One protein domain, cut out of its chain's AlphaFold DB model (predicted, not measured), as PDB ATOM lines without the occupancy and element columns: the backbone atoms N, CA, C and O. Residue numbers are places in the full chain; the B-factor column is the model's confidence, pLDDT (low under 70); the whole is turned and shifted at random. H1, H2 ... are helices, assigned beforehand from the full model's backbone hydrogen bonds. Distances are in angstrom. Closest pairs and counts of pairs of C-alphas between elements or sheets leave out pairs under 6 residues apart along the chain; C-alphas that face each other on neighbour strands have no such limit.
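AT A GLANCE: This is residues 2 to 73 and 175 to 202 of the 203 residues of the protein "Arc_PepC_II domain-containing protein" of Deltaproteobacteria bacterium ADurb.Bin135 (UniProt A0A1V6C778). A flat body of helices is built round two that cross steeply in its middle, H3 and H4, with the hairpin of H1 and H2 packed along one side through H2 and the short H5 leading away at the other. A stretch with no named element, residues 40 to 56, joins H2 to H3. The printed part has 100 residues with five named helices, H1 to H5 in chain order, and no named strand; its class is all helix. It is compact, with a radius of gyration of the C-alphas of 13.4 A, and spans 43 by 39 by 20 A.

IN THESE COORDINATES: The longest helix, H1, residues 2 to 21, measures 28.2 A from C-alpha 2 at (55.260, -35.953, 8.602) to C-alpha 21 at (39.365, -58.976, 4.879). H2 holds residues 27 to 39, 18.4 A; H3 residues 57 to 69, 18.4 A; H4 residues 176 to 188, 18.5 A. H5, residues 192 to 201, 14.3 A, ends with C-alpha 201 at (40.296, -23.702, -14.059).

HOW THE PARTS SIT: H1 and H2 touch as a hairpin, opposite ways at a shallow tilt of 11 degrees; their closest C-alphas, Ser 13 and Ile 34, are 4.8 A apart. H2 touches H4 with residues 28 to 33 alone, closest at C-alphas 29 and 176, 5.3 A. H2 and H3 form a second hairpin, at 34 degrees, only just short of steep; C-alphas 37 and 58 are closest, 5.4 A. H3 and H4 touch at a steep tilt of 57 degrees, closest at C-alphas 65 and 182, 4.4 A. H5 touches H3 about perpendicular, at 87 degrees, closest at C-alphas 64 and 192, 6.2 A. H1 is apart from H4 and H5. In all five helices every O i to N i+4 pair is within hydrogen-bond range.

THE WHOLE: The C-alphas farthest apart, Tyr 21 and Gly 202, are 42.9 A from each other. Residues 74 to 174 are not printed; C-alphas 73 and 175 are 13.2 A apart across the cut. The link from H2 to H3 is long. Mean pLDDT of the printed part is 90.4, with residue 25 under 70.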
ATOM      1  N   ALA A   2      54.955 -34.527   8.384       82.94
ATOM      2  CA  ALA A   2      55.260 -35.953   8.602       82.94
ATOM      3  C   ALA A   2      54.186 -36.716   9.408       82.94
ATOM      4  O   ALA A   2      53.754 -37.784   8.991       82.94
ATOM      5  N   PHE A   3      53.689 -36.137  10.508       88.50
ATOM      6  CA  PHE A   3      52.605 -36.734  11.302       88.50
ATOM      7  C   PHE A   3      51.304 -36.914  10.499       88.50
ATOM      8  O   PHE A   3      50.669 -37.958  10.578       88.50
ATOM      9  N   TYR A   4      50.940 -35.917   9.685       91.12
ATOM     10  CA  TYR A   4      49.755 -35.969   8.822       91.12
ATOM     11  C   TYR A   4      49.855 -37.102   7.794       91.12
ATOM     12  O   TYR A   4      48.937 -37.907   7.679       91.12
ATOM     13  N   LEU A   5      50.993 -37.209   7.101       91.12
ATOM     14  CA  LEU A   5      51.222 -38.263   6.110       91.12
ATOM     15  C   LEU A   5      51.275 -39.654   6.750       91.12
ATOM     16  O   LEU A   5      50.713 -40.594   6.199       91.12
ATOM     17  N   GLY A   6      51.881 -39.782   7.934       91.38
ATOM     18  CA  GLY A   6      51.870 -41.031   8.698       91.38
ATOM     19  C   GLY A   6      50.456 -41.450   9.115       91.38
ATOM     20  O   GLY A   6      50.079 -42.606   8.938       91.38
ATOM     21  N   ALA A   7      49.639 -40.508   9.597       92.88
ATOM     22  CA  ALA A   7      48.242 -40.773   9.936       92.88
ATOM     23  C   ALA A   7      47.421 -41.181   8.701       92.88
ATOM     24  O   ALA A   7      46.681 -42.162   8.759       92.88
ATOM     25  N   MET A   8      47.590 -40.483   7.571       93.50
ATOM     26  CA  MET A   8      46.958 -40.849   6.296       93.50
ATOM     27  C   MET A   8      47.377 -42.246   5.839       93.50
ATOM     28  O   MET A   8      46.516 -43.041   5.474       93.50
ATOM     29  N   ALA A   9      48.665 -42.582   5.931       94.25
ATOM     30  CA  ALA A   9      49.168 -43.894   5.546       94.25
ATOM     31  C   ALA A   9      48.550 -45.023   6.383       94.25
ATOM     32  O   ALA A   9      48.160 -46.054   5.829       94.25
ATOM     33  N   ILE A  10      48.407 -44.821   7.697       94.75
ATOM     34  CA  ILE A  10      47.761 -45.783   8.603       94.75
ATOM     35  C   ILE A  10      46.276 -45.930   8.267       94.75
ATOM     36  O   ILE A  10      45.803 -47.053   8.108       94.75
ATOM     37  N   ILE A  11      45.547 -44.818   8.123       94.94
ATOM     38  CA  ILE A  11      44.108 -44.832   7.812       94.94
ATOM     39  C   ILE A  11      43.859 -45.517   6.466       94.94
ATOM     40  O   ILE A  11      42.999 -46.391   6.365       94.94
ATOM     41  N   PHE A  12      44.640 -45.166   5.445       95.00
ATOM     42  CA  PHE A  12      44.551 -45.754   4.112       95.00
ATOM     43  C   PHE A  12      44.868 -47.253   4.142       95.00
ATOM     44  O   PHE A  12      44.130 -48.056   3.573       95.00
ATOM     45  N   SER A  13      45.914 -47.655   4.868       94.56
ATOM     46  CA  SER A  13      46.279 -49.069   4.995       94.56
ATOM     47  C   SER A  13      45.214 -49.873   5.741       94.56
ATOM     48  O   SER A  13      44.870 -50.971   5.314       94.56
ATOM     49  N   LEU A  14      44.648 -49.318   6.819       94.81
ATOM     50  CA  LEU A  14      43.555 -49.940   7.566       94.81
ATOM     51  C   LEU A  14      42.313 -50.107   6.686       94.81
ATOM     52  O   LEU A  14      41.694 -51.169   6.694       94.81
ATOM     53  N   PHE A  15      41.975 -49.087   5.898       93.62
ATOM     54  CA  PHE A  15      40.865 -49.141   4.953       93.62
ATOM     55  C   PHE A  15      41.045 -50.284   3.942       93.62
ATOM     56  O   PHE A  15      40.168 -51.140   3.827       93.62
ATOM     57  N   PHE A  16      42.199 -50.369   3.273       93.25
ATOM     58  CA  PHE A  16      42.455 -51.443   2.305       93.25
ATOM     59  C   PHE A  16      42.586 -52.824   2.950       93.25
ATOM     60  O   PHE A  16      42.158 -53.814   2.356       93.25
ATOM     61  N   TYR A  17      43.093 -52.904   4.181       92.38
ATOM     62  CA  TYR A  17      43.125 -54.149   4.943       92.38
ATOM     63  C   TYR A  17      41.712 -54.666   5.237       92.38
ATOM     64  O   TYR A  17      41.430 -55.843   5.018       92.38
ATOM     65  N   LEU A  18      40.794 -53.791   5.666       90.88
ATOM     66  CA  LEU A  18      39.393 -54.158   5.886       90.88
ATOM     67  C   LEU A  18      38.718 -54.603   4.582       90.88
ATOM     68  O   LEU A  18      38.014 -55.609   4.568       90.88
ATOM     69  N   PHE A  19      38.975 -53.912   3.470       88.44
ATOM     70  CA  PHE A  19      38.460 -54.310   2.155       88.44
ATOM     71  C   PHE A  19      38.960 -55.692   1.718       88.44
ATOM     72  O   PHE A  19      38.174 -56.490   1.203       88.44
ATOM     73  N   ALA A  20      40.240 -55.991   1.956       87.25
ATOM     74  CA  ALA A  20      40.805 -57.312   1.708       87.25
ATOM     75  C   ALA A  20      40.170 -58.376   2.617       87.25
ATOM     76  O   ALA A  20      39.798 -59.445   2.138       87.25
ATOM     77  N   TYR A  21      39.979 -58.070   3.905       87.00
ATOM     78  CA  TYR A  21      39.365 -58.976   4.879       87.00
ATOM     79  C   TYR A  21      37.924 -59.357   4.505       87.00
ATOM     80  O   TYR A  21      37.546 -60.524   4.587       87.00
ATOM     81  N   PHE A  22      37.129 -58.395   4.030       84.19
ATOM     82  CA  PHE A  22      35.757 -58.640   3.575       84.19
ATOM     83  C   PHE A  22      35.664 -59.182   2.136       84.19
ATOM     84  O   PHE A  22      34.556 -59.341   1.627       84.19
ATOM     85  N   ASN A  23      36.789 -59.483   1.472       75.81
ATOM     86  CA  ASN A  23      36.848 -59.913   0.067       75.81
ATOM     87  C   ASN A  23      36.151 -58.943  -0.912       75.81
ATOM     88  O   ASN A  23      35.644 -59.355  -1.955       75.81
ATOM     89  N   LEU A  24      36.116 -57.647  -0.580       73.31
ATOM     90  CA  LEU A  24      35.506 -56.600  -1.410       73.31
ATOM     91  C   LEU A  24      36.444 -56.108  -2.519       73.31
ATOM     92  O   LEU A  24      36.009 -55.449  -3.460       73.31
ATOM     93  N   PHE A  25      37.734 -56.407  -2.394       69.81
ATOM     94  CA  PHE A  25      38.780 -55.975  -3.307       69.81
ATOM     95  C   PHE A  25      39.721 -57.142  -3.603       69.81
ATOM     96  O   PHE A  25      39.848 -58.061  -2.789       69.81
ATOM     97  N   GLY A  26      40.390 -57.120  -4.758       72.75
ATOM     98  CA  GLY A  26      41.408 -58.117  -5.075       72.75
ATOM     99  C   GLY A  26      42.478 -58.114  -3.986       72.75
ATOM    100  O   GLY A  26      43.092 -57.081  -3.729       72.75
ATOM    101  N   GLY A  27      42.688 -59.252  -3.314       80.69
ATOM    102  CA  GLY A  27      43.593 -59.313  -2.160       80.69
ATOM    103  C   GLY A  27      44.993 -58.792  -2.498       80.69
ATOM    104  O   GLY A  27      45.531 -57.959  -1.776       80.69
ATOM    105  N   ALA A  28      45.542 -59.205  -3.643       86.69
ATOM    106  CA  ALA A  28      46.838 -58.727  -4.127       86.69
ATOM    107  C   ALA A  28      46.860 -57.206  -4.375       86.69
ATOM    108  O   ALA A  28      47.838 -56.543  -4.036       86.69
ATOM    109  N   ASP A  29      45.773 -56.653  -4.912       89.69
ATOM    110  CA  ASP A  29      45.658 -55.229  -5.227       89.69
ATOM    111  C   ASP A  29      45.616 -54.383  -3.941       89.69
ATOM    112  O   ASP A  29      46.287 -53.354  -3.845       89.69
ATOM    113  N   ALA A  30      44.882 -54.843  -2.920       91.50
ATOM    114  CA  ALA A  30      44.837 -54.192  -1.610       91.50
ATOM    115  C   ALA A  30      46.213 -54.197  -0.934       91.50
ATOM    116  O   ALA A  30      46.666 -53.159  -0.450       91.50
ATOM    117  N   TRP A  31      46.905 -55.340  -0.943       92.50
ATOM    118  CA  TRP A  31      48.256 -55.443  -0.391       92.50
ATOM    119  C   TRP A  31      49.238 -54.513  -1.101       92.50
ATOM    120  O   TRP A  31      50.018 -53.841  -0.432       92.50
ATOM    121  N   ALA A  32      49.174 -54.410  -2.429       93.75
ATOM    122  CA  ALA A  32      50.026 -53.490  -3.174       93.75
ATOM    123  C   ALA A  32      49.822 -52.031  -2.740       93.75
ATOM    124  O   ALA A  32      50.793 -51.325  -2.477       93.75
ATOM    125  N   LEU A  33      48.568 -51.593  -2.592       94.50
ATOM    126  CA  LEU A  33      48.242 -50.240  -2.134       94.50
ATOM    127  C   LEU A  33      48.688 -49.982  -0.687       94.50
ATOM    128  O   LEU A  33      49.186 -48.896  -0.390       94.50
ATOM    129  N   ILE A  34      48.579 -50.980   0.196       94.94
ATOM    130  CA  ILE A  34      49.106 -50.913   1.569       94.94
ATOM    131  C   ILE A  34      50.632 -50.747   1.553       94.94
ATOM    132  O   ILE A  34      51.160 -49.860   2.223       94.94
ATOM    133  N   PHE A  35      51.351 -51.552   0.767       95.31
ATOM    134  CA  PHE A  35      52.809 -51.449   0.671       95.31
ATOM    135  C   PHE A  35      53.253 -50.100   0.106       95.31
ATOM    136  O   PHE A  35      54.143 -49.471   0.674       95.31
ATOM    137  N   ILE A  36      52.599 -49.611  -0.951       94.50
ATOM    138  CA  ILE A  36      52.863 -48.274  -1.502       94.50
ATOM    139  C   ILE A  36      52.638 -47.205  -0.425       94.50
ATOM    140  O   ILE A  36      53.474 -46.321  -0.259       94.50
ATOM    141  N   SER A  37      51.559 -47.327   0.352       95.12
ATOM    142  CA  SER A  37      51.215 -46.399   1.432       95.12
ATOM    143  C   SER A  37      52.254 -46.320   2.543       95.12
ATOM    144  O   SER A  37      52.598 -45.227   2.993       95.12
ATOM    145  N   ILE A  38      52.792 -47.463   2.959       93.62
ATOM    146  CA  ILE A  38      53.776 -47.529   4.041       93.62
ATOM    147  C   ILE A  38      55.169 -47.124   3.545       93.62
ATOM    148  O   ILE A  38      55.879 -46.399   4.239       93.62
ATOM    149  N   CYS A  39      55.572 -47.580   2.357       94.06
ATOM    150  CA  CYS A  39      56.917 -47.344   1.837       94.06
ATOM    151  C   CYS A  39      57.098 -45.935   1.257       94.06
ATOM    152  O   CYS A  39      58.172 -45.356   1.397       94.06
ATOM    153  N   ILE A  40      56.075 -45.393   0.588       93.56
ATOM    154  CA  ILE A  40      56.142 -44.117  -0.137       93.56
ATOM    155  C   ILE A  40      54.871 -43.294   0.162       93.56
ATOM    156  O   ILE A  40      54.005 -43.133  -0.698       93.56
ATOM    157  N   PRO A  41      54.721 -42.751   1.386       93.19
ATOM    158  CA  PRO A  41      53.545 -41.957   1.753       93.19
ATOM    159  C   PRO A  41      53.543 -40.553   1.124       93.19
ATOM    160  O   PRO A  41      52.492 -39.925   1.004       93.19
ATOM    161  N   ALA A  42      54.710 -40.041   0.726       93.19
ATOM    162  CA  ALA A  42      54.893 -38.711   0.151       93.19
ATOM    163  C   ALA A  42      55.449 -38.807  -1.271       93.19
ATOM    164  O   ALA A  42      56.165 -39.755  -1.593       93.19
ATOM    165  N   PHE A  43      55.188 -37.792  -2.095       91.88
ATOM    166  CA  PHE A  43      55.845 -37.674  -3.395       91.88
ATOM    167  C   PHE A  43      57.365 -37.524  -3.200       91.88
ATOM    168  O   PHE A  43      57.789 -36.606  -2.492       91.88
ATOM    169  N   PRO A  44      58.195 -38.393  -3.804       88.69
ATOM    170  CA  PRO A  44      59.648 -38.322  -3.639       88.69
ATOM    171  C   PRO A  44      60.266 -37.117  -4.363       88.69
ATOM    172  O   PRO A  44      61.347 -36.665  -3.999       88.69
ATOM    173  N   PHE A  45      59.584 -36.591  -5.378       89.06
ATOM    174  CA  PHE A  45      59.962 -35.396  -6.122       89.06
ATOM    175  C   PHE A  45      58.715 -34.670  -6.632       89.06
ATOM    176  O   PHE A  45      57.612 -35.212  -6.590       89.06
ATOM    177  N   ILE A  46      58.887 -33.426  -7.085       87.50
ATOM    178  CA  ILE A  46      57.792 -32.594  -7.592       87.50
ATOM    179  C   ILE A  46      57.381 -33.125  -8.975       87.50
ATOM    180  O   ILE A  46      58.215 -33.114  -9.883       87.50
ATOM    181  N   PRO A  47      56.136 -33.599  -9.152       89.44
ATOM    182  CA  PRO A  47      55.675 -34.122 -10.431       89.44
ATOM    183  C   PRO A  47      55.360 -32.999 -11.432       89.44
ATOM    184  O   PRO A  47      55.120 -31.854 -11.042       89.44
ATOM    185  N   LEU A  48      55.314 -33.339 -12.724       86.62
ATOM    186  CA  LEU A  48      55.162 -32.366 -13.815       86.62
ATOM    187  C   LEU A  48      53.877 -31.522 -13.731       86.62
ATOM    188  O   LEU A  48      53.922 -30.329 -14.014       86.62
ATOM    189  N   LEU A  49      52.746 -32.117 -13.336       86.38
ATOM    190  CA  LEU A  49      51.451 -31.426 -13.209       86.38
ATOM    191  C   LEU A  49      51.299 -30.665 -11.878       86.38
ATOM    192  O   LEU A  49      50.230 -30.130 -11.589       86.38
ATOM    193  N   GLY A  50      52.357 -30.611 -11.066       84.50
ATOM    194  CA  GLY A  50      52.355 -29.968  -9.758       84.50
ATOM    195  C   GLY A  50      51.929 -30.890  -8.615       84.50
ATOM    196  O   GLY A  50      51.348 -31.961  -8.800       84.50
ATOM    197  N   LEU A  51      52.259 -30.470  -7.393       85.06
ATOM    198  CA  LEU A  51      51.929 -31.203  -6.173       85.06
ATOM    199  C   LEU A  51      50.432 -31.070  -5.859       85.06
ATOM    200  O   LEU A  51      49.958 -29.945  -5.678       85.06
ATOM    201  N   PRO A  52      49.687 -32.183  -5.732       85.81
ATOM    202  CA  PRO A  52      48.287 -32.113  -5.342       85.81
ATOM    203  C   PRO A  52      48.150 -31.609  -3.892       85.81
ATOM    204  O   PRO A  52      49.049 -31.842  -3.078       85.81
ATOM    205  N   PRO A  53      47.010 -30.998  -3.506       82.31
ATOM    206  CA  PRO A  53      46.848 -30.341  -2.201       82.31
ATOM    207  C   PRO A  53      47.097 -31.242  -0.985       82.31
ATOM    208  O   PRO A  53      47.555 -30.779   0.055       82.31
ATOM    209  N   HIS A  54      46.794 -32.536  -1.108       82.94
ATOM    210  CA  HIS A  54      46.986 -33.522  -0.046       82.94
ATOM    211  C   HIS A  54      48.420 -34.076   0.010       82.94
ATOM    212  O   HIS A  54      48.805 -34.637   1.032       82.94
ATOM    213  N   ALA A  55      49.203 -33.947  -1.072       87.44
ATOM    214  CA  ALA A  55      50.572 -34.461  -1.225       87.44
ATOM    215  C   ALA A  55      50.789 -35.929  -0.777       87.44
ATOM    216  O   ALA A  55      51.920 -36.349  -0.519       87.44
ATOM    217  N   PHE A  56      49.711 -36.713  -0.688       93.81
ATOM    218  CA  PHE A  56      49.710 -38.106  -0.259       93.81
ATOM    219  C   PHE A  56      49.744 -39.009  -1.496       93.81
ATOM    220  O   PHE A  56      48.738 -39.208  -2.175       93.81
ATOM    221  N   PHE A  57      50.934 -39.527  -1.795       94.31
ATOM    222  CA  PHE A  57      51.247 -40.243  -3.035       94.31
ATOM    223  C   PHE A  57      50.337 -41.454  -3.342       94.31
ATOM    224  O   PHE A  57      49.871 -41.568  -4.479       94.31
ATOM    225  N   PRO A  58      49.998 -42.329  -2.372       95.50
ATOM    226  CA  PRO A  58      49.166 -43.512  -2.626       95.50
ATOM    227  C   PRO A  58      47.760 -43.179  -3.130       95.50
ATOM    228  O   PRO A  58      47.151 -43.971  -3.849       95.50
ATOM    229  N   PHE A  59      47.238 -42.004  -2.777       93.94
ATOM    230  CA  PHE A  59      45.922 -41.573  -3.233       93.94
ATOM    231  C   PHE A  59      45.935 -41.216  -4.717       93.94
ATOM    232  O   PHE A  59      45.077 -41.682  -5.461       93.94
ATOM    233  N   SER A  60      46.961 -40.498  -5.173       94.88
ATOM    234  CA  SER A  60      47.145 -40.211  -6.599       94.88
ATOM    235  C   SER A  60      47.424 -41.474  -7.412       94.88
ATOM    236  O   SER A  60      46.919 -41.602  -8.525       94.88
ATOM    237  N   VAL A  61      48.153 -42.448  -6.852       95.94
ATOM    238  CA  VAL A  61      48.326 -43.776  -7.470       95.94
ATOM    239  C   VAL A  61      46.965 -44.435  -7.699       95.94
ATOM    240  O   VAL A  61      46.684 -44.889  -8.808       95.94
ATOM    241  N   LEU A  62      46.109 -44.462  -6.673       95.00
ATOM    242  CA  LEU A  62      44.771 -45.048  -6.749       95.00
ATOM    243  C   LEU A  62      43.877 -44.315  -7.758       95.00
ATOM    244  O   LEU A  62      43.236 -44.967  -8.579       95.00
ATOM    245  N   ILE A  63      43.848 -42.979  -7.728       94.06
ATOM    246  CA  ILE A  63      43.065 -42.164  -8.669       94.06
ATOM    247  C   ILE A  63      43.507 -42.444 -10.104       94.06
ATOM    248  O   ILE A  63      42.678 -42.783 -10.951       94.06
ATOM    249  N   ASN A  64      44.812 -42.373 -10.373       95.38
ATOM    250  CA  ASN A  64      45.357 -42.641 -11.699       95.38
ATOM    251  C   ASN A  64      45.031 -44.071 -12.151       95.38
ATOM    252  O   ASN A  64      44.617 -44.271 -13.291       95.38
ATOM    253  N   ALA A  65      45.144 -45.062 -11.263       95.12
ATOM    254  CA  ALA A  65      44.792 -46.448 -11.563       95.12
ATOM    255  C   ALA A  65      43.315 -46.609 -11.951       95.12
ATOM    256  O   ALA A  65      43.001 -47.288 -12.928       95.12
ATOM    257  N   VAL A  66      42.402 -45.958 -11.224       93.06
ATOM    258  CA  VAL A  66      40.965 -45.968 -11.534       93.06
ATOM    259  C   VAL A  66      40.693 -45.309 -12.889       93.06
ATOM    260  O   VAL A  66      39.952 -45.872 -13.694       93.06
ATOM    261  N   LEU A  67      41.328 -44.168 -13.175       93.56
ATOM    262  CA  LEU A  67      41.204 -43.469 -14.460       93.56
ATOM    263  C   LEU A  67      41.717 -44.305 -15.634       93.56
ATOM    264  O   LEU A  67      41.069 -44.375 -16.674       93.56
ATOM    265  N   ILE A  68      42.846 -44.991 -15.466       92.88
ATOM    266  CA  ILE A  68      43.370 -45.911 -16.480       92.88
ATOM    267  C   ILE A  68      42.408 -47.083 -16.669       92.88
ATOM    268  O   ILE A  68      42.118 -47.473 -17.797       92.88
ATOM    269  N   ASN A  69      41.861 -47.629 -15.583       91.81
ATOM    270  CA  ASN A  69      40.937 -48.754 -15.661       91.81
ATOM    271  C   ASN A  69      39.586 -48.394 -16.306       91.81
ATOM    272  O   ASN A  69      38.931 -49.268 -16.867       91.81
ATOM    273  N   LEU A  70      39.182 -47.120 -16.302       91.31
ATOM    274  CA  LEU A  70      38.032 -46.641 -17.080       91.31
ATOM    275  C   LEU A  70      38.233 -46.814 -18.598       91.31
ATOM    276  O   LEU A  70      37.250 -46.917 -19.331       91.31
ATOM    277  N   LEU A  71      39.478 -46.924 -19.075       91.12
ATOM    278  CA  LEU A  71      39.780 -47.233 -20.476       91.12
ATOM    279  C   LEU A  71      39.559 -48.712 -20.813       91.12
ATOM    280  O   LEU A  71      39.333 -49.037 -21.975       91.12
ATOM    281  N   THR A  72      39.586 -49.610 -19.824       89.81
ATOM    282  CA  THR A  72      39.393 -51.055 -20.013       89.81
ATOM    283  C   THR A  72      38.085 -51.398 -20.742       89.81
ATOM    284  O   THR A  72      38.161 -52.041 -21.790       89.81
ATOM    285  N   PRO A  73      36.888 -50.971 -20.281       90.62
ATOM    286  CA  PRO A  73      35.639 -51.288 -20.978       90.62
ATOM    287  C   PRO A  73      35.582 -50.699 -22.390       90.62
ATOM    288  O   PRO A  73      35.048 -51.324 -23.307       90.62
ATOM    289  N   PHE A 175      43.851 -55.803 -11.356       86.88
ATOM    290  CA  PHE A 175      43.832 -54.348 -11.137       86.88
ATOM    291  C   PHE A 175      45.206 -53.787 -10.709       86.88
ATOM    292  O   PHE A 175      45.491 -52.605 -10.906       86.88
ATOM    293  N   ILE A 176      46.115 -54.653 -10.256       89.50
ATOM    294  CA  ILE A 176      47.543 -54.375 -10.081       89.50
ATOM    295  C   ILE A 176      48.218 -53.763 -11.319       89.50
ATOM    296  O   ILE A 176      49.148 -52.969 -11.171       89.50
ATOM    297  N   VAL A 177      47.765 -54.085 -12.537       91.44
ATOM    298  CA  VAL A 177      48.321 -53.523 -13.777       91.44
ATOM    299  C   VAL A 177      48.000 -52.020 -13.872       91.44
ATOM    300  O   VAL A 177      48.947 -51.231 -13.933       91.44
ATOM    301  N   PRO A 178      46.723 -51.583 -13.792       93.81
ATOM    302  CA  PRO A 178      46.382 -50.175 -13.612       93.81
ATOM    303  C   PRO A 178      47.066 -49.504 -12.418       93.81
ATOM    304  O   PRO A 178      47.512 -48.372 -12.563       93.81
ATOM    305  N   ILE A 179      47.199 -50.177 -11.266       94.81
ATOM    306  CA  ILE A 179      47.908 -49.623 -10.093       94.81
ATOM    307  C   ILE A 179      49.368 -49.322 -10.426       94.81
ATOM    308  O   ILE A 179      49.858 -48.236 -10.130       94.81
ATOM    309  N   SER A 180      50.055 -50.255 -11.082       95.00
ATOM    310  CA  SER A 180      51.465 -50.101 -11.449       95.00
ATOM    311  C   SER A 180      51.658 -48.957 -12.448       95.00
ATOM    312  O   SER A 180      52.518 -48.100 -12.259       95.00
ATOM    313  N   ALA A 181      50.816 -48.895 -13.483       95.25
ATOM    314  CA  ALA A 181      50.834 -47.797 -14.447       95.25
ATOM    315  C   ALA A 181      50.487 -46.453 -13.783       95.25
ATOM    316  O   ALA A 181      51.168 -45.451 -14.001       95.25
ATOM    317  N   GLY A 182      49.470 -46.446 -12.919       95.81
ATOM    318  CA  GLY A 182      49.043 -45.285 -12.148       95.81
ATOM    319  C   GLY A 182      50.129 -44.773 -11.210       95.81
ATOM    320  O   GLY A 182      50.287 -43.561 -11.087       95.81
ATOM    321  N   MET A 183      50.931 -45.668 -10.626       95.62
ATOM    322  CA  MET A 183      52.086 -45.321  -9.800       95.62
ATOM    323  C   MET A 183      53.190 -44.652 -10.612       95.62
ATOM    324  O   MET A 183      53.702 -43.619 -10.191       95.62
ATOM    325  N   ILE A 184      53.537 -45.200 -11.778       95.44
ATOM    326  CA  ILE A 184      54.530 -44.593 -12.677       95.44
ATOM    327  C   ILE A 184      54.062 -43.195 -13.097       95.44
ATOM    328  O   ILE A 184      54.829 -42.236 -13.031       95.44
ATOM    329  N   ILE A 185      52.790 -43.052 -13.469       94.75
ATOM    330  CA  ILE A 185      52.240 -41.754 -13.863       94.75
ATOM    331  C   ILE A 185      52.212 -40.788 -12.676       94.75
ATOM    332  O   ILE A 185      52.650 -39.652 -12.824       94.75
ATOM    333  N   ALA A 186      51.786 -41.238 -11.494       94.31
ATOM    334  CA  ALA A 186      51.800 -40.425 -10.279       94.31
ATOM    335  C   ALA A 186      53.212 -39.940  -9.943       94.31
ATOM    336  O   ALA A 186      53.391 -38.804  -9.518       94.31
ATOM    337  N   LEU A 187      54.216 -40.783 -10.170       93.44
ATOM    338  CA  LEU A 187      55.603 -40.461  -9.893       93.44
ATOM    339  C   LEU A 187      56.117 -39.343 -10.814       93.44
ATOM    340  O   LEU A 187      56.635 -38.350 -10.321       93.44
ATOM    341  N   PHE A 188      55.946 -39.471 -12.134       92.00
ATOM    342  CA  PHE A 188      56.516 -38.518 -13.101       92.00
ATOM    343  C   PHE A 188      55.612 -37.320 -13.408       92.00
ATOM    344  O   PHE A 188      56.072 -36.181 -13.481       92.00
ATOM    345  N   PHE A 189      54.324 -37.576 -13.607       91.00
ATOM    346  CA  PHE A 189      53.351 -36.579 -14.047       91.00
ATOM    347  C   PHE A 189      52.495 -36.068 -12.900       91.00
ATOM    348  O   PHE A 189      52.076 -34.919 -12.941       91.00
ATOM    349  N   GLY A 190      52.297 -36.867 -11.853       91.44
ATOM    350  CA  GLY A 190      51.463 -36.502 -10.716       91.44
ATOM    351  C   GLY A 190      50.041 -37.014 -10.872       91.44
ATOM    352  O   GLY A 190      49.776 -38.029 -11.519       91.44
ATOM    353  N   ASP A 191      49.115 -36.324 -10.228       92.38
ATOM    354  CA  ASP A 191      47.709 -36.701 -10.224       92.38
ATOM    355  C   ASP A 191      47.023 -36.199 -11.505       92.38
ATOM    356  O   ASP A 191      46.924 -34.992 -11.739       92.38
ATOM    357  N   ILE A 192      46.572 -37.131 -12.356       91.62
ATOM    358  CA  ILE A 192      45.933 -36.809 -13.644       91.62
ATOM    359  C   ILE A 192      44.670 -35.978 -13.411       91.62
ATOM    360  O   ILE A 192      44.401 -35.031 -14.149       91.62
ATOM    361  N   PHE A 193      43.888 -36.333 -12.389       90.75
ATOM    362  CA  PHE A 193      42.637 -35.655 -12.083       90.75
ATOM    363  C   PHE A 193      42.900 -34.222 -11.623       90.75
ATOM    364  O   PHE A 193      42.260 -33.290 -12.105       90.75
ATOM    365  N   TYR A 194      43.889 -34.034 -10.751       89.06
ATOM    366  CA  TYR A 194      44.319 -32.706 -10.322       89.06
ATOM    367  C   TYR A 194      44.814 -31.846 -11.494       89.06
ATOM    368  O   TYR A 194      44.372 -30.707 -11.640       89.06
ATOM    369  N   GLY A 195      45.670 -32.393 -12.365       87.38
ATOM    370  CA  GLY A 195      46.156 -31.672 -13.544       87.38
ATOM    371  C   GLY A 195      45.030 -31.270 -14.501       87.38
ATOM    372  O   GLY A 195      45.020 -30.148 -15.006       87.38
ATOM    373  N   LEU A 196      44.040 -32.148 -14.699       88.44
ATOM    374  CA  LEU A 196      42.851 -31.838 -15.494       88.44
ATOM    375  C   LEU A 196      42.041 -30.693 -14.873       88.44
ATOM    376  O   LEU A 196      41.633 -29.779 -15.584       88.44
ATOM    377  N   LEU A 197      41.826 -30.719 -13.555       88.56
ATOM    378  CA  LEU A 197      41.105 -29.657 -12.852       88.56
ATOM    379  C   LEU A 197      41.822 -28.309 -12.952       88.56
ATOM    380  O   LEU A 197      41.168 -27.303 -13.216       88.56
ATOM    381  N   ASN A 198      43.142 -28.280 -12.780       86.81
ATOM    382  CA  ASN A 198      43.934 -27.057 -12.933       86.81
ATOM    383  C   ASN A 198      43.798 -26.485 -14.350       86.81
ATOM    384  O   ASN A 198      43.396 -25.333 -14.519       86.81
ATOM    385  N   SER A 199      43.966 -27.337 -15.369       86.19
ATOM    386  CA  SER A 199      43.802 -26.938 -16.768       86.19
ATOM    387  C   SER A 199      42.400 -26.400 -17.079       86.19
ATOM    388  O   SER A 199      42.284 -25.460 -17.862       86.19
ATOM    389  N   LEU A 200      41.343 -26.975 -16.495       89.06
ATOM    390  CA  LEU A 200      39.965 -26.496 -16.672       89.06
ATOM    391  C   LEU A 200      39.713 -25.164 -15.956       89.06
ATOM    392  O   LEU A 200      38.941 -24.342 -16.443       89.06
ATOM    393  N   ASN A 201      40.375 -24.945 -14.822       87.12
ATOM    394  CA  ASN A 201      40.296 -23.702 -14.059       87.12
ATOM    395  C   ASN A 201      41.193 -22.588 -14.631       87.12
ATOM    396  O   ASN A 201      41.166 -21.471 -14.117       87.12
ATOM    397  N   GLY A 202      41.960 -22.870 -15.690       73.50
ATOM    398  CA  GLY A 202      42.850 -21.905 -16.338       73.50
ATOM    399  C   GLY A 202      44.074 -21.529 -15.499       73.50
ATOM    400  O   GLY A 202      44.608 -20.435 -15.687       73.50
TER     401      GLY A 202